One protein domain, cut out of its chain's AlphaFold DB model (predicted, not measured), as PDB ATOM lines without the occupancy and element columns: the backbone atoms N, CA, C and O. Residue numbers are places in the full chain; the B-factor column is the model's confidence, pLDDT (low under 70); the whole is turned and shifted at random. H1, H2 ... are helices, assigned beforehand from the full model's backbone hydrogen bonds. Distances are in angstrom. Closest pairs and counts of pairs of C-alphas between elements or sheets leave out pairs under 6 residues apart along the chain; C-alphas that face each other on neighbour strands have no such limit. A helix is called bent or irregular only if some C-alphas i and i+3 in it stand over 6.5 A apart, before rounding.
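Overview. This is residues 267 to 420 and 428 to 454 of the 676 residues of the protein "von Willebrand factor type A domain-containing protein" of Faecalimonas umbilicata (UniProt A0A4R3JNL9). Three antiparallel helices side by side, H3, H4 and H5, make the middle; the helical hairpin H1 and H2 sits at one end, and H6, H7 and H8 form an up-and-down bundle, each running against the one before, at the other. Residues 428 to 437, most of them in H8, stick out. The 181 printed residues have eight named helices, H1 to H8, and no named strand: all helix. The whole is only just loose, close to compact, with a radius of gyration of the C-alphas of 19.2 A and spans of 61 by 45 by 34 A.

Along the chain. H1, residues 269 to 289, begins at C-alpha 269 (14.825, 77.614, -42.499) and is 30.3 A long. H2 is 297 to 313, H3 317 to 332, H4 340 to 353, H5 357 to 373, H6 377 to 391 and H7 398 to 411. H8, 429 to 454, is 37.5 A long and ends at C-alpha 454 (57.111, 77.041, -26.558). H5 and H7 are irregular: C-alphas 369 and 372 are 7.7 A apart, C-alphas 400 and 403 7.1 A.

Arrangement. In the bundle of H6, H7 and H8, H6 touches H7 at a steep tilt of 38 degrees, opposite ways, and their closest C-alphas are those of Pro 382 and Tyr 405, 4.6 A apart. H1, with 274 to 282 alone, touches H2 (Lys 279 and Ser 313, 4.6 A). H4 touches H5 at a shallow tilt of 19 degrees, opposite ways (Ser 341 and Ala 367, 4.1 A). H7 touches H8 at a steep tilt of 40 degrees (Asp 403 and Thr 447, 5.5 A). H1 and H2 are apart from H4 to H8. In H1 to H4 every O i to N i+4 pair is within hydrogen-bond range; H5 has 11 of 13, H6 10 of 11, H7 7 of 10, H8 21 of 22.

Size, cuts and confidence. The C-alphas of Gly 291 and Glu 397, the farthest apart, are 60.6 A apart. Residues 421 to 427 are not printed, a gap of 10.3 A between C-alphas 420 and 428. No link printed whole is long. Mean pLDDT of the printed part is 76.7; 53 residues are under 70, among them 288 to 306 and 428 to 439.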
ATOM      1  N   LYS A 267      14.743  80.917 -36.478       83.50
ATOM      2  CA  LYS A 267      13.815  81.266 -37.564       83.50
ATOM      3  C   LYS A 267      14.384  80.937 -38.945       83.50
ATOM      4  O   LYS A 267      13.608  80.865 -39.890       83.50
ATOM      5  N   ASN A 268      15.689  80.685 -39.033       83.12
ATOM      6  CA  ASN A 268      16.362  80.355 -40.276       83.12
ATOM      7  C   ASN A 268      15.961  78.945 -40.749       83.12
ATOM      8  O   ASN A 268      16.170  77.950 -40.049       83.12
ATOM      9  N   GLU A 269      15.381  78.859 -41.949       80.50
ATOM     10  CA  GLU A 269      14.825  77.614 -42.499       80.50
ATOM     11  C   GLU A 269      15.883  76.514 -42.708       80.50
ATOM     12  O   GLU A 269      15.589  75.328 -42.540       80.50
ATOM     13  N   GLU A 270      17.126  76.880 -43.035       73.25
ATOM     14  CA  GLU A 270      18.206  75.916 -43.262       73.25
ATOM     15  C   GLU A 270      18.697  75.307 -41.947       73.25
ATOM     16  O   GLU A 270      18.831  74.085 -41.851       73.25
ATOM     17  N   LEU A 271      18.902  76.131 -40.912       75.25
ATOM     18  CA  LEU A 271      19.265  75.633 -39.582       75.25
ATOM     19  C   LEU A 271      18.171  74.720 -39.023       75.25
ATOM     20  O   LEU A 271      18.476  73.640 -38.523       75.25
ATOM     21  N   GLN A 272      16.893  75.079 -39.195       77.50
ATOM     22  CA  GLN A 272      15.781  74.191 -38.839       77.50
ATOM     23  C   GLN A 272      15.864  72.848 -39.580       77.50
ATOM     24  O   GLN A 272      15.698  71.790 -38.968       77.50
ATOM     25  N   ALA A 273      16.143  72.870 -40.886       78.69
ATOM     26  CA  ALA A 273      16.285  71.657 -41.681       78.69
ATOM     27  C   ALA A 273      17.473  70.795 -41.217       78.69
ATOM     28  O   ALA A 273      17.316  69.578 -41.085       78.69
ATOM     29  N   LYS A 274      18.631  71.403 -40.924       73.50
ATOM     30  CA  LYS A 274      19.819  70.712 -40.395       73.50
ATOM     31  C   LYS A 274      19.546  70.083 -39.022       73.50
ATOM     32  O   LYS A 274      19.831  68.899 -38.829       73.50
ATOM     33  N   THR A 275      18.897  70.807 -38.112       75.94
ATOM     34  CA  THR A 275      18.499  70.294 -36.792       75.94
ATOM     35  C   THR A 275      17.513  69.125 -36.911       75.94
ATOM     36  O   THR A 275      17.671  68.094 -36.252       75.94
ATOM     37  N   GLU A 276      16.516  69.206 -37.799       78.19
ATOM     38  CA  GLU A 276      15.589  68.091 -38.043       78.19
ATOM     39  C   GLU A 276      16.278  66.872 -38.677       78.19
ATOM     40  O   GLU A 276      15.975  65.728 -38.324       78.19
ATOM     41  N   GLN A 277      17.248  67.082 -39.570       74.94
ATOM     42  CA  GLN A 277      18.071  66.000 -40.113       74.94
ATOM     43  C   GLN A 277      18.913  65.327 -39.022       74.94
ATOM     44  O   GLN A 277      18.935  64.094 -38.951       74.94
ATOM     45  N   ALA A 278      19.538  66.103 -38.134       73.94
ATOM     46  CA  ALA A 278      20.290  65.580 -36.996       73.94
ATOM     47  C   ALA A 278      19.391  64.747 -36.064       73.94
ATOM     48  O   ALA A 278      19.749  63.620 -35.712       73.94
ATOM     49  N   LYS A 279      18.169  65.214 -35.758       78.69
ATOM     50  CA  LYS A 279      17.166  64.443 -34.991       78.69
ATOM     51  C   LYS A 279      16.805  63.119 -35.664       78.69
ATOM     52  O   LYS A 279      16.724  62.079 -35.001       78.69
ATOM     53  N   GLN A 280      16.590  63.123 -36.981       75.88
ATOM     54  CA  GLN A 280      16.274  61.909 -37.737       75.88
ATOM     55  C   GLN A 280      17.445  60.918 -37.740       75.88
ATOM     56  O   GLN A 280      17.240  59.723 -37.500       75.88
ATOM     57  N   ALA A 281      18.665  61.410 -37.959       70.56
ATOM     58  CA  ALA A 281      19.884  60.613 -37.925       70.56
ATOM     59  C   ALA A 281      20.114  60.007 -36.533       70.56
ATOM     60  O   ALA A 281      20.289  58.792 -36.415       70.56
ATOM     61  N   LEU A 282      19.998  60.803 -35.467       75.38
ATOM     62  CA  LEU A 282      20.136  60.335 -34.089       75.38
ATOM     63  C   LEU A 282      19.090  59.267 -33.738       75.38
ATOM     64  O   LEU A 282      19.423  58.218 -33.178       75.38
ATOM     65  N   SER A 283      17.825  59.484 -34.113       78.81
ATOM     66  CA  SER A 283      16.742  58.507 -33.940       78.81
ATOM     67  C   SER A 283      17.055  57.181 -34.640       78.81
ATOM     68  O   SER A 283      16.870  56.096 -34.071       78.81
ATOM     69  N   TRP A 284      17.592  57.250 -35.860       73.69
ATOM     70  CA  TRP A 284      18.011  56.073 -36.610       73.69
ATOM     71  C   TRP A 284      19.174  55.338 -35.930       73.69
ATOM     72  O   TRP A 284      19.068  54.126 -35.714       73.69
ATOM     73  N   VAL A 285      20.241  56.039 -35.525       69.44
ATOM     74  CA  VAL A 285      21.407  55.424 -34.865       69.44
ATOM     75  C   VAL A 285      20.996  54.775 -33.539       69.44
ATOM     76  O   VAL A 285      21.320  53.608 -33.290       69.44
ATOM     77  N   ASN A 286      20.187  55.461 -32.727       73.31
ATOM     78  CA  ASN A 286      19.665  54.927 -31.465       73.31
ATOM     79  C   ASN A 286      18.801  53.672 -31.660       73.31
ATOM     80  O   ASN A 286      18.819  52.755 -30.831       73.31
ATOM     81  N   LYS A 287      18.080  53.572 -32.784       74.25
ATOM     82  CA  LYS A 287      17.323  52.368 -33.149       74.25
ATOM     83  C   LYS A 287      18.234  51.190 -33.510       74.25
ATOM     84  O   LYS A 287      17.900  50.058 -33.158       74.25
ATOM     85  N   GLN A 288      19.376  51.432 -34.160       66.50
ATOM     86  CA  GLN A 288      20.354  50.386 -34.506       66.50
ATOM     87  C   GLN A 288      21.198  49.933 -33.297       66.50
ATOM     88  O   GLN A 288      21.518  48.749 -33.181       66.50
ATOM     89  N   LYS A 289      21.495  50.835 -32.345       64.62
ATOM     90  CA  LYS A 289      22.309  50.558 -31.139       64.62
ATOM     91  C   LYS A 289      21.719  49.461 -30.235       64.62
ATOM     92  O   LYS A 289      22.459  48.772 -29.541       64.62
ATOM     93  N   LYS A 290      20.400  49.213 -30.294       56.16
ATOM     94  CA  LYS A 290      19.681  48.204 -29.480       56.16
ATOM     95  C   LYS A 290      20.084  46.733 -29.719       56.16
ATOM     96  O   LYS A 290      19.532  45.861 -29.051       56.16
ATOM     97  N   GLY A 291      21.019  46.433 -30.625       51.69
ATOM     98  CA  GLY A 291      21.409  45.056 -30.957       51.69
ATOM     99  C   GLY A 291      22.908  44.763 -31.087       51.69
ATOM    100  O   GLY A 291      23.231  43.642 -31.472       51.69
ATOM    101  N   TYR A 292      23.812  45.710 -30.802       51.72
ATOM    102  CA  TYR A 292      25.255  45.556 -31.064       51.72
ATOM    103  C   TYR A 292      26.140  46.100 -29.930       51.72
ATOM    104  O   TYR A 292      25.806  47.093 -29.288       51.72
ATOM    105  N   ARG A 293      27.290  45.450 -29.696       53.78
ATOM    106  CA  ARG A 293      28.375  45.945 -28.832       53.78
ATOM    107  C   ARG A 293      29.592  46.254 -29.700       53.78
ATOM    108  O   ARG A 293      30.107  45.351 -30.350       53.78
ATOM    109  N   TYR A 294      30.020  47.509 -29.681       61.16
ATOM    110  CA  TYR A 294      31.238  47.995 -30.334       61.16
ATOM    111  C   TYR A 294      32.412  47.941 -29.341       61.16
ATOM    112  O   TYR A 294      32.203  48.103 -28.135       61.16
ATOM    113  N   THR A 295      33.636  47.710 -29.821       56.00
ATOM    114  CA  THR A 295      34.863  47.625 -29.003       56.00
ATOM    115  C   THR A 295      36.035  48.288 -29.726       56.00
ATOM    116  O   THR A 295      36.052  48.273 -30.950       56.00
ATOM    117  N   GLY A 296      37.028  48.804 -28.995       61.72
ATOM    118  CA  GLY A 296      38.231  49.406 -29.591       61.72
ATOM    119  C   GLY A 296      37.991  50.797 -30.192       61.72
ATOM    120  O   GLY A 296      37.127  51.533 -29.713       61.72
ATOM    121  N   GLU A 297      38.752  51.152 -31.230       46.03
ATOM    122  CA  GLU A 297      38.717  52.467 -31.898       46.03
ATOM    123  C   GLU A 297      37.359  52.786 -32.540       46.03
ATOM    124  O   GLU A 297      36.865  53.904 -32.400       46.03
ATOM    125  N   ASP A 298      36.688  51.783 -33.113       50.59
ATOM    126  CA  ASP A 298      35.343  51.924 -33.689       50.59
ATOM    127  C   ASP A 298      34.330  52.456 -32.668       50.59
ATOM    128  O   ASP A 298      33.441  53.237 -33.000       50.59
ATOM    129  N   LYS A 299      34.460  52.052 -31.397       64.06
ATOM    130  CA  LYS A 299      33.586  52.545 -30.329       64.06
ATOM    131  C   LYS A 299      33.851  54.025 -30.050       64.06
ATOM    132  O   LYS A 299      32.895  54.771 -29.865       64.06
ATOM    133  N   LYS A 300      35.120  54.440 -30.031       56.72
ATOM    134  CA  LYS A 300      35.520  55.829 -29.769       56.72
ATOM    135  C   LYS A 300      34.984  56.757 -30.860       56.72
ATOM    136  O   LYS A 300      34.347  57.752 -30.531       56.72
ATOM    137  N   LEU A 301      35.143  56.368 -32.127       54.69
ATOM    138  CA  LEU A 301      34.627  57.117 -33.272       54.69
ATOM    139  C   LEU A 301      33.093  57.204 -33.243       54.69
ATOM    140  O   LEU A 301      32.535  58.290 -33.347       54.69
ATOM    141  N   ILE A 302      32.399  56.079 -33.023       62.44
ATOM    142  CA  ILE A 302      30.929  56.051 -32.951       62.44
ATOM    143  C   ILE A 302      30.401  56.891 -31.782       62.44
ATOM    144  O   ILE A 302      29.413  57.602 -31.953       62.44
ATOM    145  N   ASP A 303      31.022  56.812 -30.602       64.19
ATOM    146  CA  ASP A 303      30.608  57.597 -29.434       64.19
ATOM    147  C   ASP A 303      30.867  59.104 -29.658       64.19
ATOM    148  O   ASP A 303      30.030  59.921 -29.276       64.19
ATOM    149  N   GLN A 304      31.951  59.484 -30.348       60.00
ATOM    150  CA  GLN A 304      32.204  60.872 -30.762       60.00
ATOM    151  C   GLN A 304      31.166  61.376 -31.773       60.00
ATOM    152  O   GLN A 304      30.573  62.434 -31.562       60.00
ATOM    153  N   THR A 305      30.889  60.606 -32.830       59.81
ATOM    154  CA  THR A 305      29.877  60.964 -33.837       59.81
ATOM    155  C   THR A 305      28.482  61.060 -33.220       59.81
ATOM    156  O   THR A 305      27.713  61.954 -33.559       59.81
ATOM    157  N   LEU A 306      28.146  60.173 -32.278       67.88
ATOM    158  CA  LEU A 306      26.892  60.244 -31.528       67.88
ATOM    159  C   LEU A 306      26.801  61.507 -30.679       67.88
ATOM    160  O   LEU A 306      25.763  62.154 -30.700       67.88
ATOM    161  N   LYS A 307      27.876  61.880 -29.980       71.88
ATOM    162  CA  LYS A 307      27.912  63.100 -29.166       71.88
ATOM    163  C   LYS A 307      27.701  64.356 -30.019       71.88
ATOM    164  O   LYS A 307      26.982  65.257 -29.602       71.88
ATOM    165  N   GLN A 308      28.289  64.405 -31.215       67.00
ATOM    166  CA  GLN A 308      28.066  65.499 -32.169       67.00
ATOM    167  C   GLN A 308      26.625  65.517 -32.697       67.00
ATOM    168  O   GLN A 308      25.989  66.564 -32.697       67.00
ATOM    169  N   LEU A 309      26.076  64.355 -33.070       69.25
ATOM    170  CA  LEU A 309      24.676  64.223 -33.492       69.25
ATOM    171  C   LEU A 309      23.686  64.609 -32.388       69.25
ATOM    172  O   LEU A 309      22.660  65.207 -32.688       69.25
ATOM    173  N   GLU A 310      23.974  64.268 -31.131       75.56
ATOM    174  CA  GLU A 310      23.164  64.652 -29.972       75.56
ATOM    175  C   GLU A 310      23.132  66.170 -29.812       75.56
ATOM    176  O   GLU A 310      22.038  66.734 -29.785       75.56
ATOM    177  N   LYS A 311      24.301  66.827 -29.825       73.25
ATOM    178  CA  LYS A 311      24.405  68.294 -29.781       73.25
ATOM    179  C   LYS A 311      23.658  68.963 -30.936       73.25
ATOM    180  O   LYS A 311      22.829  69.830 -30.703       73.25
ATOM    181  N   ALA A 312      23.879  68.502 -32.167       69.81
ATOM    182  CA  ALA A 312      23.243  69.052 -33.366       69.81
ATOM    183  C   ALA A 312      21.722  68.801 -33.440       69.81
ATOM    184  O   ALA A 312      21.017  69.459 -34.202       69.81
ATOM    185  N   SER A 313      21.208  67.813 -32.697       68.50
ATOM    186  CA  SER A 313      19.782  67.461 -32.675       68.50
ATOM    187  C   SER A 313      18.966  68.215 -31.626       68.50
ATOM    188  O   SER A 313      17.731  68.146 -31.656       68.50
ATOM    189  N   ASP A 314      19.637  68.884 -30.691       70.88
ATOM    190  CA  ASP A 314      18.985  69.710 -29.685       70.88
ATOM    191  C   ASP A 314      18.655  71.101 -30.259       70.88
ATOM    192  O   ASP A 314      19.219  71.530 -31.261       70.88
ATOM    193  N   ASP A 315      17.696  71.792 -29.649       67.31
ATOM    194  CA  ASP A 315      17.364  73.194 -29.943       67.31
ATOM    195  C   ASP A 315      17.758  74.078 -28.744       67.31
ATOM    196  O   ASP A 315      17.026  74.987 -28.341       67.31
ATOM    197  N   SER A 316      18.881  73.743 -28.105       72.06
ATOM    198  CA  SER A 316      19.516  74.474 -27.002       72.06
ATOM    199  C   SER A 316      20.569  75.455 -27.521       72.06
ATOM    200  O   SER A 316      20.887  75.455 -28.708       72.06
ATOM    201  N   GLU A 317      21.090  76.323 -26.652       69.12
ATOM    202  CA  GLU A 317      22.163  77.260 -27.023       69.12
ATOM    203  C   GLU A 317      23.432  76.516 -27.459       69.12
ATOM    204  O   GLU A 317      23.952  76.791 -28.539       69.12
ATOM    205  N   ASP A 318      23.790  75.447 -26.742       68.25
ATOM    206  CA  ASP A 318      24.889  74.532 -27.073       68.25
ATOM    207  C   ASP A 318      24.835  73.983 -28.513       68.25
ATOM    208  O   ASP A 318      25.870  73.654 -29.102       68.25
ATOM    209  N   ALA A 319      23.633  73.836 -29.083       72.69
ATOM    210  CA  ALA A 319      23.461  73.375 -30.455       72.69
ATOM    211  C   ALA A 319      23.906  74.445 -31.460       72.69
ATOM    212  O   ALA A 319      24.601  74.128 -32.422       72.69
ATOM    213  N   TYR A 320      23.541  75.709 -31.235       77.69
ATOM    214  CA  TYR A 320      23.919  76.813 -32.119       77.69
ATOM    215  C   TYR A 320      25.401  77.165 -31.980       77.69
ATOM    216  O   TYR A 320      26.036  77.403 -33.003       77.69
ATOM    217  N   ASP A 321      25.987  77.063 -30.785       78.44
ATOM    218  CA  ASP A 321      27.443  77.179 -30.597       78.44
ATOM    219  C   ASP A 321      28.198  76.129 -31.420       78.44
ATOM    220  O   ASP A 321      29.195  76.423 -32.088       78.44
ATOM    221  N   PHE A 322      27.693  74.891 -31.409       77.38
ATOM    222  CA  PHE A 322      28.226  73.816 -32.235       77.38
ATOM    223  C   PHE A 322      28.091  74.137 -33.729       77.38
ATOM    224  O   PHE A 322      29.079  74.029 -34.448       77.38
ATOM    225  N   TRP A 323      26.909  74.563 -34.191       78.38
ATOM    226  CA  TRP A 323      26.682  74.926 -35.595       78.38
ATOM    227  C   TRP A 323      27.568  76.088 -36.056       78.38
ATOM    228  O   TRP A 323      28.078  76.056 -37.174       78.38
ATOM    229  N   MET A 324      27.773  77.090 -35.201       85.00
ATOM    230  CA  MET A 324      28.637  78.231 -35.490       85.00
ATOM    231  C   MET A 324      30.089  77.808 -35.671       85.00
ATOM    232  O   MET A 324      30.708  78.146 -36.682       85.00
ATOM    233  N   ARG A 325      30.619  77.013 -34.736       86.69
ATOM    234  CA  ARG A 325      31.968  76.448 -34.850       86.69
ATOM    235  C   ARG A 325      32.108  75.550 -36.073       86.69
ATOM    236  O   ARG A 325      33.078  75.693 -36.806       86.69
ATOM    237  N   ASP A 326      31.159  74.649 -36.305       82.25
ATOM    238  CA  ASP A 326      31.167  73.746 -37.460       82.25
ATOM    239  C   ASP A 326      31.255  74.545 -38.764       82.25
ATOM    240  O   ASP A 326      32.162  74.327 -39.560       82.25
ATOM    241  N   ARG A 327      30.427  75.583 -38.917       84.38
ATOM    242  CA  ARG A 327      30.431  76.444 -40.105       84.38
ATOM    243  C   ARG A 327      31.758  77.184 -40.313       84.38
ATOM    244  O   ARG A 327      32.220  77.268 -41.450       84.38
ATOM    245  N   LEU A 328      32.389  77.686 -39.246       90.06
ATOM    246  CA  LEU A 328      33.729  78.292 -39.317       90.06
ATOM    247  C   LEU A 328      34.777  77.276 -39.794       90.06
ATOM    248  O   LEU A 328      35.582  77.582 -40.671       90.06
ATOM    249  N   LEU A 329      34.739  76.049 -39.266       89.06
ATOM    250  CA  LEU A 329      35.665  74.976 -39.642       89.06
ATOM    251  C   LEU A 329      35.447  74.490 -41.083       89.06
ATOM    252  O   LEU A 329      36.419  74.215 -41.789       89.06
ATOM    253  N   GLU A 330      34.190  74.394 -41.526       83.62
ATOM    254  CA  GLU A 330      33.825  74.064 -42.907       83.62
ATOM    255  C   GLU A 330      34.354  75.118 -43.887       83.62
ATOM    256  O   GLU A 330      34.883  74.766 -44.944       83.62
ATOM    257  N   ALA A 331      34.226  76.401 -43.536       87.62
ATOM    258  CA  ALA A 331      34.758  77.502 -44.330       87.62
ATOM    259  C   ALA A 331      36.293  77.447 -44.388       87.62
ATOM    260  O   ALA A 331      36.857  77.436 -45.481       87.62
ATOM    261  N   ALA A 332      36.954  77.268 -43.238       88.38
ATOM    262  CA  ALA A 332      38.414  77.217 -43.134       88.38
ATOM    263  C   ALA A 332      39.040  76.064 -43.938       88.38
ATOM    264  O   ALA A 332      40.169  76.165 -44.414       88.38
ATOM    265  N   GLY A 333      38.309  74.956 -44.099       84.62
ATOM    266  CA  GLY A 333      38.762  73.777 -44.837       84.62
ATOM    267  C   GLY A 333      38.640  73.865 -46.362       84.62
ATOM    268  O   GLY A 333      39.021  72.909 -47.043       84.62
ATOM    269  N   LYS A 334      38.088  74.948 -46.931       83.81
ATOM    270  CA  LYS A 334      37.982  75.101 -48.391       83.81
ATOM    271  C   LYS A 334      39.365  75.351 -49.006       83.81
ATOM    272  O   LYS A 334      40.154  76.147 -48.509       83.81
ATOM    273  N   GLU A 335      39.658  74.686 -50.123       76.62
ATOM    274  CA  GLU A 335      40.967  74.783 -50.793       76.62
ATOM    275  C   GLU A 335      41.282  76.221 -51.237       76.62
ATOM    276  O   GLU A 335      42.399  76.690 -51.034       76.62
ATOM    277  N   GLU A 336      40.274  76.939 -51.736       80.12
ATOM    278  CA  GLU A 336      40.357  78.327 -52.212       80.12
ATOM    279  C   GLU A 336      40.192  79.379 -51.093       80.12
ATOM    280  O   GLU A 336      40.128  80.569 -51.385       80.12
ATOM    281  N   GLU A 337      40.112  78.970 -49.820       85.81
ATOM    282  CA  GLU A 337      39.937  79.901 -48.698       85.81
ATOM    283  C   GLU A 337      41.152  80.827 -48.532       85.81
ATOM    284  O   GLU A 337      42.300  80.373 -48.511       85.81
ATOM    285  N   LYS A 338      40.894  82.124 -48.376       83.25
ATOM    286  CA  LYS A 338      41.926  83.155 -48.215       83.25
ATOM    287  C   LYS A 338      42.180  83.496 -46.751       83.25
ATOM    288  O   LYS A 338      43.288  83.858 -46.399       83.25
ATOM    289  N   GLU A 339      41.209  83.282 -45.865       89.94
ATOM    290  CA  GLU A 339      41.333  83.596 -44.437       89.94
ATOM    291  C   GLU A 339      41.174  82.370 -43.511       89.94
ATOM    292  O   GLU A 339      40.491  82.453 -42.482       89.94
ATOM    293  N   PRO A 340      41.799  81.207 -43.805       93.62
ATOM    294  CA  PRO A 340      41.600  80.006 -42.990       93.62
ATOM    295  C   PRO A 340      42.106  80.200 -41.556       93.62
ATOM    296  O   PRO A 340      41.482  79.710 -40.616       93.62
ATOM    297  N   SER A 341      43.180  80.976 -41.380       95.75
ATOM    298  CA  SER A 341      43.761  81.271 -40.069       95.75
ATOM    299  C   SER A 341      42.782  82.005 -39.159       95.75
ATOM    300  O   SER A 341      42.547  81.577 -38.031       95.75
ATOM    301  N   LYS A 342      42.147  83.073 -39.656       95.69
ATOM    302  CA  LYS A 342      41.168  83.850 -38.885       95.69
ATOM    303  C   LYS A 342      39.942  83.021 -38.525       95.69
ATOM    304  O   LYS A 342      39.470  83.085 -37.392       95.69
ATOM    305  N   LEU A 343      39.460  82.191 -39.452       95.19
ATOM    306  CA  LEU A 343      38.338  81.280 -39.207       95.19
ATOM    307  C   LEU A 343      38.663  80.248 -38.120       95.19
ATOM    308  O   LEU A 343      37.851  80.028 -37.220       95.19
ATOM    309  N   TYR A 344      39.855  79.644 -38.163       96.69
ATOM    310  CA  TYR A 344      40.314  78.740 -37.111       96.69
ATOM    311  C   TYR A 344      40.516  79.463 -35.776       96.69
ATOM    312  O   TYR A 344      40.119  78.930 -34.740       96.69
ATOM    313  N   MET A 345      41.053  80.685 -35.782       97.06
ATOM    314  CA  MET A 345      41.244  81.473 -34.564       97.06
ATOM    315  C   MET A 345      39.903  81.835 -33.914       97.06
ATOM    316  O   MET A 345      39.733  81.681 -32.707       97.06
ATOM    317  N   GLN A 346      38.907  82.220 -34.712       95.19
ATOM    318  CA  GLN A 346      37.561  82.494 -34.213       95.19
ATOM    319  C   GLN A 346      36.858  81.222 -33.717       95.19
ATOM    320  O   GLN A 346      36.180  81.240 -32.689       95.19
ATOM    321  N   ALA A 347      37.057  80.082 -34.388       94.19
ATOM    322  CA  ALA A 347      36.563  78.794 -33.903       94.19
ATOM    323  C   ALA A 347      37.233  78.381 -32.579       94.19
ATOM    324  O   ALA A 347      36.563  77.806 -31.717       94.19
ATOM    325  N   SER A 348      38.521  78.701 -32.405       95.31
ATOM    326  CA  SER A 348      39.252  78.532 -31.146       95.31
ATOM    327  C   SER A 348      38.639  79.379 -30.034       95.31
ATOM    328  O   SER A 348      38.306  78.838 -28.979       95.31
ATOM    329  N   ARG A 349      38.367  80.664 -30.305       94.25
ATOM    330  CA  ARG A 349      37.703  81.587 -29.371       94.25
ATOM    331  C   ARG A 349      36.363  81.054 -28.877       94.25
ATOM    332  O   ARG A 349      36.170  80.906 -27.674       94.25
ATOM    333  N   LEU A 350      35.478  80.658 -29.791       90.69
ATOM    334  CA  LEU A 350      34.181  80.080 -29.417       90.69
ATOM    335  C   LEU A 350      34.325  78.763 -28.637       90.69
ATOM    336  O   LEU A 350      33.541  78.475 -27.733       90.69
ATOM    337  N   ALA A 351      35.313  77.929 -28.977       87.81
ATOM    338  CA  ALA A 351      35.558  76.685 -28.256       87.81
ATOM    339  C   ALA A 351      36.048  76.942 -26.822       87.81
ATOM    340  O   ALA A 351      35.536  76.304 -25.899       87.81
ATOM    341  N   TYR A 352      36.970  77.890 -26.642       89.69
ATOM    342  CA  TYR A 352      37.483  78.313 -25.342       89.69
ATOM    343  C   TYR A 352      36.358  78.826 -24.439       89.69
ATOM    344  O   TYR A 352      36.170  78.295 -23.344       89.69
ATOM    345  N   GLU A 353      35.543  79.760 -24.934       86.69
ATOM    346  CA  GLU A 353      34.419  80.335 -24.179       86.69
ATOM    347  C   GLU A 353      33.362  79.277 -23.806       86.69
ATOM    348  O   GLU A 353      32.766  79.336 -22.732       86.69
ATOM    349  N   SER A 354      33.177  78.245 -24.640       82.44
ATOM    350  CA  SER A 354      32.298  77.100 -24.337       82.44
ATOM    351  C   SER A 354      32.897  76.070 -23.356       82.44
ATOM    352  O   SER A 354      32.252  75.067 -23.038       82.44
ATOM    353  N   GLY A 355      34.142  76.264 -22.902       80.12
ATOM    354  CA  GLY A 355      34.874  75.341 -22.025       80.12
ATOM    355  C   GLY A 355      35.433  74.090 -22.722       80.12
ATOM    356  O   GLY A 355      35.846  73.135 -22.060       80.12
ATOM    357  N   ASP A 356      35.452  74.056 -24.056       80.06
ATOM    358  CA  ASP A 356      35.945  72.944 -24.879       80.06
ATOM    359  C   ASP A 356      37.432  73.137 -25.225       80.06
ATOM    360  O   ASP A 356      37.798  73.365 -26.381       80.06
ATOM    361  N   GLN A 357      38.298  73.041 -24.208       82.50
ATOM    362  CA  GLN A 357      39.741  73.302 -24.341       82.50
ATOM    363  C   GLN A 357      40.429  72.448 -25.415       82.50
ATOM    364  O   GLN A 357      41.297  72.934 -26.130       82.50
ATOM    365  N   THR A 358      40.030  71.182 -25.581       78.94
ATOM    366  CA  THR A 358      40.611  70.313 -26.618       78.94
ATOM    367  C   THR A 358      40.360  70.869 -28.017       78.94
ATOM    368  O   THR A 358      41.264  70.880 -28.853       78.94
ATOM    369  N   SER A 359      39.135  71.330 -28.281       83.38
ATOM    370  CA  SER A 359      38.808  71.930 -29.571       83.38
ATOM    371  C   SER A 359      39.446  73.305 -29.729       83.38
ATOM    372  O   SER A 359      39.887  73.614 -30.831       83.38
ATOM    373  N   ALA A 360      39.528  74.091 -28.651       89.00
ATOM    374  CA  ALA A 360      40.199  75.387 -28.652       89.00
ATOM    375  C   ALA A 360      41.670  75.239 -29.066       89.00
ATOM    376  O   ALA A 360      42.064  75.767 -30.104       89.00
ATOM    377  N   ASN A 361      42.433  74.384 -28.373       85.81
ATOM    378  CA  ASN A 361      43.853  74.160 -28.666       85.81
ATOM    379  C   ASN A 361      44.060  73.652 -30.099       85.81
ATOM    380  O   ASN A 361      44.892  74.174 -30.832       85.81
ATOM    381  N   SER A 362      43.250  72.681 -30.539       85.81
ATOM    382  CA  SER A 362      43.356  72.150 -31.902       85.81
ATOM    383  C   SER A 362      43.034  73.186 -32.984       85.81
ATOM    384  O   SER A 362      43.573  73.088 -34.086       85.81
ATOM    385  N   CYS A 363      42.124  74.128 -32.719       93.25
ATOM    386  CA  CYS A 363      41.814  75.202 -33.658       93.25
ATOM    387  C   CYS A 363      42.888  76.293 -33.626       93.25
ATOM    388  O   CYS A 363      43.243  76.788 -34.687       93.25
ATOM    389  N   LEU A 364      43.438  76.621 -32.453       95.25
ATOM    390  CA  LEU A 364      44.559  77.553 -32.323       95.25
ATOM    391  C   LEU A 364      45.779  77.070 -33.121       95.25
ATOM    392  O   LEU A 364      46.343  77.848 -33.879       95.25
ATOM    393  N   ASP A 365      46.108  75.779 -33.036       89.12
ATOM    394  CA  ASP A 365      47.205  75.182 -33.809       89.12
ATOM    395  C   ASP A 365      47.001  75.364 -35.310       89.12
ATOM    396  O   ASP A 365      47.846  75.922 -36.005       89.12
ATOM    397  N   LYS A 366      45.816  74.996 -35.809       92.62
ATOM    398  CA  LYS A 366      45.480  75.183 -37.224       92.62
ATOM    399  C   LYS A 366      45.463  76.647 -37.638       92.62
ATOM    400  O   LYS A 366      45.752  76.940 -38.797       92.62
ATOM    401  N   ALA A 367      45.087  77.552 -36.736       96.69
ATOM    402  CA  ALA A 367      45.150  78.975 -37.006       96.69
ATOM    403  C   ALA A 367      46.606  79.372 -37.263       96.69
ATOM    404  O   ALA A 367      46.925  79.758 -38.382       96.69
ATOM    405  N   LEU A 368      47.497  79.142 -36.295       94.56
ATOM    406  CA  LEU A 368      48.923  79.473 -36.397       94.56
ATOM    407  C   LEU A 368      49.601  78.811 -37.614       94.56
ATOM    408  O   LEU A 368      50.294  79.492 -38.372       94.56
ATOM    409  N   ASP A 369      49.301  77.539 -37.889       90.81
ATOM    410  CA  ASP A 369      49.822  76.791 -39.045       90.81
ATOM    411  C   ASP A 369      49.399  77.377 -40.402       90.81
ATOM    412  O   ASP A 369      50.073  77.184 -41.418       90.81
ATOM    413  N   THR A 370      48.260  78.074 -40.454       93.94
ATOM    414  CA  THR A 370      47.689  78.608 -41.701       93.94
ATOM    415  C   THR A 370      47.826  80.121 -41.841       93.94
ATOM    416  O   THR A 370      47.356  80.673 -42.840       93.94
ATOM    417  N   VAL A 371      48.526  80.792 -40.916       94.38
ATOM    418  CA  VAL A 371      48.729  82.254 -40.913       94.38
ATOM    419  C   VAL A 371      49.269  82.779 -42.239       94.38
ATOM    420  O   VAL A 371      48.805  83.808 -42.724       94.38
ATOM    421  N   ALA A 372      50.199  82.057 -42.870       90.56
ATOM    422  CA  ALA A 372      50.821  82.472 -44.129       90.56
ATOM    423  C   ALA A 372      49.826  82.655 -45.293       90.56
ATOM    424  O   ALA A 372      50.198  83.221 -46.319       90.56
ATOM    425  N   ARG A 373      48.590  82.156 -45.158       89.50
ATOM    426  CA  ARG A 373      47.527  82.310 -46.159       89.50
ATOM    427  C   ARG A 373      46.688  83.574 -45.986       89.50
ATOM    428  O   ARG A 373      46.055  83.946 -46.962       89.50
ATOM    429  N   SER A 374      46.664  84.181 -44.795       89.50
ATOM    430  CA  SER A 374      45.847  85.371 -44.516       89.50
ATOM    431  C   SER A 374      46.284  86.552 -45.387       89.50
ATOM    432  O   SER A 374      47.481  86.747 -45.591       89.50
ATOM    433  N   GLU A 375      45.334  87.332 -45.903       84.31
ATOM    434  CA  GLU A 375      45.619  88.530 -46.710       84.31
ATOM    435  C   GLU A 375      45.669  89.806 -45.848       84.31
ATOM    436  O   GLU A 375      46.066  90.860 -46.337       84.31
ATOM    437  N   ASP A 376      45.306  89.725 -44.562       86.00
ATOM    438  CA  ASP A 376      45.387  90.841 -43.618       86.00
ATOM    439  C   ASP A 376      46.746  90.876 -42.910       86.00
ATOM    440  O   ASP A 376      47.018  90.081 -42.010       86.00
ATOM    441  N   ASP A 377      47.580  91.846 -43.272       85.88
ATOM    442  CA  ASP A 377      48.912  92.044 -42.701       85.88
ATOM    443  C   ASP A 377      48.909  92.386 -41.205       85.88
ATOM    444  O   ASP A 377      49.827  91.970 -40.489       85.88
ATOM    445  N   ALA A 378      47.876  93.079 -40.715       86.69
ATOM    446  CA  ALA A 378      47.750  93.448 -39.307       86.69
ATOM    447  C   ALA A 378      47.460  92.228 -38.416       86.69
ATOM    448  O   ALA A 378      47.843  92.209 -37.248       86.69
ATOM    449  N   TYR A 379      46.863  91.179 -38.986       92.50
ATOM    450  CA  TYR A 379      46.716  89.869 -38.352       92.50
ATOM    451  C   TYR A 379      47.911  88.944 -38.641       92.50
ATOM    452  O   TYR A 379      48.459  88.312 -37.736       92.50
ATOM    453  N   ARG A 380      48.332  88.859 -39.909       93.81
ATOM    454  CA  ARG A 380      49.354  87.923 -40.399       93.81
ATOM    455  C   ARG A 380      50.718  88.165 -39.769       93.81
ATOM    456  O   ARG A 380      51.412  87.195 -39.480       93.81
ATOM    457  N   GLY A 381      51.104  89.426 -39.571       91.19
ATOM    458  CA  GLY A 381      52.350  89.799 -38.899       91.19
ATOM    459  C   GLY A 381      52.457  89.201 -37.492       91.19
ATOM    460  O   GLY A 381      53.261  88.293 -37.290       91.19
ATOM    461  N   PRO A 382      51.632  89.645 -36.526       93.56
ATOM    462  CA  PRO A 382      51.712  89.170 -35.144       93.56
ATOM    463  C   PRO A 382      51.420  87.668 -35.003       93.56
ATOM    464  O   PRO A 382      52.138  86.979 -34.281       93.56
ATOM    465  N   ALA A 383      50.443  87.118 -35.732       94.19
ATOM    466  CA  ALA A 383      50.159  85.682 -35.680       94.19
ATOM    467  C   ALA A 383      51.318  84.845 -36.253       94.19
ATOM    468  O   ALA A 383      51.568  83.719 -35.817       94.19
ATOM    469  N   GLY A 384      52.042  85.408 -37.225       91.31
ATOM    470  CA  GLY A 384      53.224  84.805 -37.825       91.31
ATOM    471  C   GLY A 384      54.378  84.746 -36.836       91.31
ATOM    472  O   GLY A 384      55.045  83.719 -36.764       91.31
ATOM    473  N   GLU A 385      54.557  85.790 -36.024       90.44
ATOM    474  CA  GLU A 385      55.545  85.803 -34.942       90.44
ATOM    475  C   GLU A 385      55.211  84.784 -33.848       90.44
ATOM    476  O   GLU A 385      56.100  84.048 -33.426       90.44
ATOM    477  N   LEU A 386      53.936  84.639 -33.458       90.31
ATOM    478  CA  LEU A 386      53.519  83.565 -32.542       90.31
ATOM    479  C   LEU A 386      53.877  82.180 -33.098       90.31
ATOM    480  O   LEU A 386      54.444  81.356 -32.383       90.31
ATOM    481  N   ASN A 387      53.582  81.925 -34.377       90.00
ATOM    482  CA  ASN A 387      53.940  80.659 -35.013       90.00
ATOM    483  C   ASN A 387      55.467  80.477 -35.103       90.00
ATOM    484  O   ASN A 387      55.994  79.394 -34.846       90.00
ATOM    485  N   ARG A 388      56.201  81.556 -35.399       84.31
ATOM    486  CA  ARG A 388      57.661  81.536 -35.475       84.31
ATOM    487  C   ARG A 388      58.280  81.189 -34.127       84.31
ATOM    488  O   ARG A 388      59.114  80.294 -34.096       84.31
ATOM    489  N   ILE A 389      57.815  81.789 -33.032       81.00
ATOM    490  CA  ILE A 389      58.241  81.481 -31.655       81.00
ATOM    491  C   ILE A 389      58.060  79.990 -31.325       81.00
ATOM    492  O   ILE A 389      58.911  79.389 -30.668       81.00
ATOM    493  N   LEU A 390      56.980  79.366 -31.803       78.50
ATOM    494  CA  LEU A 390      56.758  77.928 -31.619       78.50
ATOM    495  C   LEU A 390      57.734  77.065 -32.437       78.50
ATOM    496  O   LEU A 390      58.085  75.966 -32.002       78.50
ATOM    497  N   SER A 391      58.186  77.558 -33.593       72.19
ATOM    498  CA  SER A 391      59.075  76.838 -34.517       72.19
ATOM    499  C   SER A 391      60.581  77.095 -34.315       72.19
ATOM    500  O   SER A 391      61.387  76.191 -34.529       72.19
ATOM    501  N   GLU A 392      60.977  78.290 -33.868       66.50
ATOM    502  CA  GLU A 392      62.358  78.778 -33.763       66.50
ATOM    503  C   GLU A 392      62.668  79.146 -32.301       66.50
ATOM    504  O   GLU A 392      62.486  80.279 -31.866       66.50
ATOM    505  N   LYS A 393      63.161  78.185 -31.510       57.78
ATOM    506  CA  LYS A 393      63.428  78.366 -30.065       57.78
ATOM    507  C   LYS A 393      64.714  79.143 -29.726       57.78
ATOM    508  O   LYS A 393      65.181  79.071 -28.591       57.78
ATOM    509  N   GLU A 394      65.337  79.819 -30.691       51.44
ATOM    510  CA  GLU A 394      66.691  80.374 -30.519       51.44
ATOM    511  C   GLU A 394      66.721  81.772 -29.878       51.44
ATOM    512  O   GLU A 394      67.698  82.096 -29.203       51.44
ATOM    513  N   ASP A 395      65.664  82.581 -30.015       59.66
ATOM    514  CA  ASP A 395      65.645  83.963 -29.516       59.66
ATOM    515  C   ASP A 395      64.649  84.153 -28.362       59.66
ATOM    516  O   ASP A 395      63.448  84.363 -28.536       59.66
ATOM    517  N   LYS A 396      65.179  84.076 -27.137       59.00
ATOM    518  CA  LYS A 396      64.406  84.181 -25.894       59.00
ATOM    519  C   LYS A 396      63.909  85.601 -25.598       59.00
ATOM    520  O   LYS A 396      63.059  85.746 -24.720       59.00
ATOM    521  N   GLU A 397      64.402  86.641 -26.284       62.25
ATOM    522  CA  GLU A 397      63.838  87.993 -26.137       62.25
ATOM    523  C   GLU A 397      62.431  88.077 -26.736       62.25
ATOM    524  O   GLU A 397      61.574  88.766 -26.186       62.25
ATOM    525  N   GLN A 398      62.153  87.286 -27.772       64.44
ATOM    526  CA  GLN A 398      60.860  87.255 -28.463       64.44
ATOM    527  C   GLN A 398      59.739  86.671 -27.592       64.44
ATOM    528  O   GLN A 398      58.570  86.998 -27.784       64.44
ATOM    529  N   LEU A 399      60.085  85.880 -26.567       66.00
ATOM    530  CA  LEU A 399      59.124  85.381 -25.576       66.00
ATOM    531  C   LEU A 399      58.475  86.519 -24.766       66.00
ATOM    532  O   LEU A 399      57.352  86.363 -24.294       66.00
ATOM    533  N   LYS A 400      59.145  87.676 -24.631       65.50
ATOM    534  CA  LYS A 400      58.580  88.859 -23.953       65.50
ATOM    535  C   LYS A 400      57.454  89.508 -24.750       65.50
ATOM    536  O   LYS A 400      56.618  90.200 -24.179       65.50
ATOM    537  N   GLU A 401      57.443  89.298 -26.062       80.56
ATOM    538  CA  GLU A 401      56.503  89.935 -26.978       80.56
ATOM    539  C   GLU A 401      55.283  89.054 -27.271       80.56
ATOM    540  O   GLU A 401      54.355  89.527 -27.923       80.56
ATOM    541  N   ILE A 402      55.227  87.816 -26.750       83.44
ATOM    542  CA  ILE A 402      54.085  86.900 -26.939       83.44
ATOM    543  C   ILE A 402      52.772  87.580 -26.558       83.44
ATOM    544  O   ILE A 402      51.823  87.497 -27.327       83.44
ATOM    545  N   ASP A 403      52.725  88.280 -25.423       81.31
ATOM    546  CA  ASP A 403      51.523  88.999 -24.984       81.31
ATOM    547  C   ASP A 403      51.082  90.060 -26.008       81.31
ATOM    548  O   ASP A 403      49.921  90.128 -26.411       81.31
ATOM    549  N   THR A 404      52.042  90.830 -26.527       85.06
ATOM    550  CA  THR A 404      51.781  91.853 -27.548       85.06
ATOM    551  C   THR A 404      51.305  91.225 -28.858       85.06
ATOM    552  O   THR A 404      50.328  91.688 -29.447       85.06
ATOM    553  N   TYR A 405      51.951  90.149 -29.310       90.69
ATOM    554  CA  TYR A 405      51.559  89.442 -30.525       90.69
ATOM    555  C   TYR A 405      50.208  88.741 -30.378       90.69
ATOM    556  O   TYR A 405      49.399  88.793 -31.304       90.69
ATOM    557  N   ALA A 406      49.919  88.135 -29.227       89.88
ATOM    558  CA  ALA A 406      48.626  87.534 -28.920       89.88
ATOM    559  C   ALA A 406      47.520  88.585 -28.976       89.88
ATOM    560  O   ALA A 406      46.541  88.386 -29.695       89.88
ATOM    561  N   LYS A 407      47.718  89.734 -28.321       87.88
ATOM    562  CA  LYS A 407      46.767  90.846 -28.349       87.88
ATOM    563  C   LYS A 407      46.498  91.334 -29.769       87.88
ATOM    564  O   LYS A 407      45.355  91.317 -30.214       87.88
ATOM    565  N   LEU A 408      47.544  91.679 -30.524       89.50
ATOM    566  CA  LEU A 408      47.384  92.150 -31.904       89.50
ATOM    567  C   LEU A 408      46.716  91.095 -32.800       89.50
ATOM    568  O   LEU A 408      45.872  91.434 -33.625       89.50
ATOM    569  N   THR A 409      47.039  89.813 -32.615       93.31
ATOM    570  CA  THR A 409      46.398  88.708 -33.345       93.31
ATOM    571  C   THR A 409      44.904  88.613 -33.031       93.31
ATOM    572  O   THR A 409      44.084  88.451 -33.934       93.31
ATOM    573  N   VAL A 410      44.540  88.709 -31.750       92.50
ATOM    574  CA  VAL A 410      43.157  88.649 -31.254       92.50
ATOM    575  C   VAL A 410      42.340  89.849 -31.731       92.50
ATOM    576  O   VAL A 410      41.180  89.666 -32.120       92.50
ATOM    577  N   ASP A 411      42.936  91.040 -31.736       88.62
ATOM    578  CA  ASP A 411      42.292  92.293 -32.137       88.62
ATOM    579  C   ASP A 411      41.909  92.287 -33.627       88.62
ATOM    580  O   ASP A 411      40.872  92.828 -34.002       88.62
ATOM    581  N   HIS A 412      42.685  91.597 -34.473       89.69
ATOM    582  CA  HIS A 412      42.483  91.567 -35.928       89.69
ATOM    583  C   HIS A 412      41.815  90.277 -36.446       89.69
ATOM    584  O   HIS A 412      41.834  90.004 -37.650       89.69
ATOM    585  N   ILE A 413      41.196  89.456 -35.582       91.19
ATOM    586  CA  ILE A 413      40.455  88.260 -36.041       91.19
ATOM    587  C   ILE A 413      39.278  88.647 -36.939       91.19
ATOM    588  O   ILE A 413      39.034  88.004 -37.960       91.19
ATOM    589  N   VAL A 414      38.520  89.668 -36.540       86.38
ATOM    590  CA  VAL A 414      37.268  90.056 -37.192       86.38
ATOM    591  C   VAL A 414      37.521  91.336 -37.991       86.38
ATOM    592  O   VAL A 414      38.086  92.276 -37.446       86.38
ATOM    593  N   PRO A 415      37.124  91.402 -39.275       72.81
ATOM    594  CA  PRO A 415      37.457  92.525 -40.158       72.81
ATOM    595  C   PRO A 415      36.696  93.820 -39.841       72.81
ATOM    596  O   PRO A 415      37.055  94.874 -40.349       72.81
ATOM    597  N   ILE A 416      35.639  93.746 -39.032       63.91
ATOM    598  CA  ILE A 416      34.876  94.905 -38.573       63.91
ATOM    599  C   ILE A 416      35.090  94.990 -37.067       63.91
ATOM    600  O   ILE A 416      34.598  94.138 -36.322       63.91
ATOM    601  N   ALA A 417      35.840  95.999 -36.629       48.09
ATOM    602  CA  ALA A 417      35.801  96.409 -35.238       48.09
ATOM    603  C   ALA A 417      34.392  96.953 -34.986       48.09
ATOM    604  O   ALA A 417      33.876  97.768 -35.739       48.09
ATOM    605  N   ASP A 418      33.714  96.444 -33.974       42.69
ATOM    606  CA  ASP A 418      32.510  97.087 -33.481       42.69
ATOM    607  C   ASP A 418      32.953  98.118 -32.438       42.69
ATOM    608  O   ASP A 418      33.113  97.774 -31.261       42.69
ATOM    609  N   ASN A 419      33.207  99.351 -32.888       41.22
ATOM    610  CA  ASN A 419      33.240 100.532 -32.029       41.22
ATOM    611  C   ASN A 419      31.863 101.205 -32.047       41.22
ATOM    612  O   ASN A 419      31.768 102.392 -32.354       41.22
ATOM    613  N   SER A 420      30.786 100.487 -31.713       37.72
ATOM    614  CA  SER A 420      29.569 101.153 -31.255       37.72
ATOM    615  C   SER A 420      29.884 101.914 -29.954       37.72
ATOM    616  O   SER A 420      29.668 101.420 -28.845       37.72
ATOM    617  N   GLU A 428      24.607  99.776 -21.200       40.72
ATOM    618  CA  GLU A 428      25.950  99.619 -21.785       40.72
ATOM    619  C   GLU A 428      27.072  99.310 -20.783       40.72
ATOM    620  O   GLU A 428      27.872  98.432 -21.085       40.72
ATOM    621  N   GLU A 429      27.111  99.906 -19.581       37.50
ATOM    622  CA  GLU A 429      28.255  99.719 -18.654       37.50
ATOM    623  C   GLU A 429      28.538  98.234 -18.361       37.50
ATOM    624  O   GLU A 429      29.676  97.786 -18.417       37.50
ATOM    625  N   THR A 430      27.492  97.426 -18.161       38.00
ATOM    626  CA  THR A 430      27.652  95.991 -17.878       38.00
ATOM    627  C   THR A 430      27.983  95.161 -19.124       38.00
ATOM    628  O   THR A 430      28.529  94.073 -18.994       38.00
ATOM    629  N   PHE A 431      27.630  95.606 -20.333       39.03
ATOM    630  CA  PHE A 431      27.920  94.869 -21.574       39.03
ATOM    631  C   PHE A 431      29.333  95.159 -22.094       39.03
ATOM    632  O   PHE A 431      29.975  94.249 -22.619       39.03
ATOM    633  N   GLN A 432      29.816  96.392 -21.914       42.12
ATOM    634  CA  GLN A 432      31.154  96.839 -22.310       42.12
ATOM    635  C   GLN A 432      32.236  96.284 -21.382       42.12
ATOM    636  O   GLN A 432      33.186  95.691 -21.887       42.12
ATOM    637  N   GLU A 433      32.029  96.336 -20.057       44.22
ATOM    638  CA  GLU A 433      32.915  95.671 -19.085       44.22
ATOM    639  C   GLU A 433      33.048  94.171 -19.411       44.22
ATOM    640  O   GLU A 433      34.153  93.652 -19.514       44.22
ATOM    641  N   ASN A 434      31.935  93.493 -19.727       55.38
ATOM    642  CA  ASN A 434      31.945  92.082 -20.137       55.38
ATOM    643  C   ASN A 434      32.554  91.828 -21.537       55.38
ATOM    644  O   ASN A 434      32.847  90.677 -21.865       55.38
ATOM    645  N   LYS A 435      32.660  92.828 -22.426       55.03
ATOM    646  CA  LYS A 435      33.268  92.681 -23.769       55.03
ATOM    647  C   LYS A 435      34.788  92.779 -23.664       55.03
ATOM    648  O   LYS A 435      35.465  91.909 -24.209       55.03
ATOM    649  N   GLU A 436      35.282  93.775 -22.930       58.06
ATOM    650  CA  GLU A 436      36.707  93.955 -22.634       58.06
ATOM    651  C   GLU A 436      37.244  92.785 -21.797       58.06
ATOM    652  O   GLU A 436      38.215  92.157 -22.210       58.06
ATOM    653  N   GLU A 437      36.538  92.375 -20.734       65.56
ATOM    654  CA  GLU A 437      36.929  91.231 -19.888       65.56
ATOM    655  C   GLU A 437      37.020  89.919 -20.692       65.56
ATOM    656  O   GLU A 437      38.009  89.198 -20.609       65.56
ATOM    657  N   ARG A 438      36.044  89.631 -21.573       67.56
ATOM    658  CA  ARG A 438      36.075  88.419 -22.422       67.56
ATOM    659  C   ARG A 438      37.194  88.431 -23.468       67.56
ATOM    660  O   ARG A 438      37.687  87.370 -23.852       67.56
ATOM    661  N   GLN A 439      37.555  89.605 -23.986       69.62
ATOM    662  CA  GLN A 439      38.646  89.738 -24.953       69.62
ATOM    663  C   GLN A 439      40.010  89.607 -24.272       69.62
ATOM    664  O   GLN A 439      40.887  88.923 -24.807       69.62
ATOM    665  N   GLU A 440      40.167  90.190 -23.082       75.31
ATOM    666  CA  GLU A 440      41.341  89.990 -22.230       75.31
ATOM    667  C   GLU A 440      41.497  88.506 -21.853       75.31
ATOM    668  O   GLU A 440      42.578  87.950 -22.038       75.31
ATOM    669  N   ASP A 441      40.411  87.817 -21.484       82.81
ATOM    670  CA  ASP A 441      40.427  86.384 -21.156       82.81
ATOM    671  C   ASP A 441      40.924  85.501 -22.314       82.81
ATOM    672  O   ASP A 441      41.718  84.578 -22.106       82.81
ATOM    673  N   PHE A 442      40.456  85.742 -23.545       89.50
ATOM    674  CA  PHE A 442      40.901  84.948 -24.694       89.50
ATOM    675  C   PHE A 442      42.327  85.302 -25.131       89.50
ATOM    676  O   PHE A 442      43.074  84.416 -25.545       89.50
ATOM    677  N   THR A 443      42.722  86.574 -25.018       88.69
ATOM    678  CA  THR A 443      44.113  86.997 -25.251       88.69
ATOM    679  C   THR A 443      45.047  86.266 -24.304       88.69
ATOM    680  O   THR A 443      46.014  85.654 -24.758       88.69
ATOM    681  N   GLN A 444      44.696  86.228 -23.017       83.44
ATOM    682  CA  GLN A 444      45.464  85.504 -22.017       83.44
ATOM    683  C   GLN A 444      45.557  84.016 -22.344       83.44
ATOM    684  O   GLN A 444      46.636  83.435 -22.288       83.44
ATOM    685  N   TYR A 445      44.448  83.400 -22.757       88.06
ATOM    686  CA  TYR A 445      44.448  82.004 -23.188       88.06
ATOM    687  C   TYR A 445      45.419  81.737 -24.351       88.06
ATOM    688  O   TYR A 445      46.130  80.728 -24.330       88.06
ATOM    689  N   VAL A 446      45.476  82.620 -25.355       90.25
ATOM    690  CA  VAL A 446      46.433  82.493 -26.467       90.25
ATOM    691  C   VAL A 446      47.866  82.644 -25.954       90.25
ATOM    692  O   VAL A 446      48.697  81.787 -26.259       90.25
ATOM    693  N   THR A 447      48.142  83.667 -25.140       84.75
ATOM    694  CA  THR A 447      49.452  83.905 -24.508       84.75
ATOM    695  C   THR A 447      49.928  82.681 -23.729       84.75
ATOM    696  O   THR A 447      51.030  82.180 -23.962       84.75
ATOM    697  N   ASP A 448      49.083  82.151 -22.850       79.44
ATOM    698  CA  ASP A 448      49.368  80.992 -22.004       79.44
ATOM    699  C   ASP A 448      49.626  79.739 -22.842       79.44
ATOM    700  O   ASP A 448      50.610  79.028 -22.635       79.44
ATOM    701  N   THR A 449      48.776  79.487 -23.842       84.19
ATOM    702  CA  THR A 449      48.894  78.297 -24.691       84.19
ATOM    703  C   THR A 449      50.167  78.339 -25.537       84.19
ATOM    704  O   THR A 449      50.849  77.321 -25.675       84.19
ATOM    705  N   VAL A 450      50.521  79.505 -26.087       84.81
ATOM    706  CA  VAL A 450      51.763  79.681 -26.856       84.81
ATOM    707  C   VAL A 450      52.983  79.547 -25.945       84.81
ATOM    708  O   VAL A 450      53.906  78.815 -26.297       84.81
ATOM    709  N   ASN A 451      52.977  80.155 -24.753       76.44
ATOM    710  CA  ASN A 451      54.049  80.004 -23.763       76.44
ATOM    711  C   ASN A 451      54.257  78.538 -23.358       76.44
ATOM    712  O   ASN A 451      55.382  78.031 -23.372       76.44
ATOM    713  N   GLN A 452      53.168  77.828 -23.055       74.25
ATOM    714  CA  GLN A 452      53.207  76.418 -22.687       74.25
ATOM    715  C   GLN A 452      53.769  75.562 -23.830       74.25
ATOM    716  O   GLN A 452      54.643  74.723 -23.609       74.25
ATOM    717  N   LYS A 453      53.325  75.796 -25.071       76.38
ATOM    718  CA  LYS A 453      53.821  75.080 -26.255       76.38
ATOM    719  C   LYS A 453      55.283  75.406 -26.559       76.38
ATOM    720  O   LYS A 453      56.051  74.486 -26.843       76.38
ATOM    721  N   ALA A 454      55.708  76.658 -26.422       72.31
ATOM    722  CA  ALA A 454      57.111  77.041 -26.558       72.31
ATOM    723  C   ALA A 454      57.990  76.294 -25.535       72.31
ATOM    724  O   ALA A 454      59.072  75.807 -25.879       72.31
TER     725      ALA A 454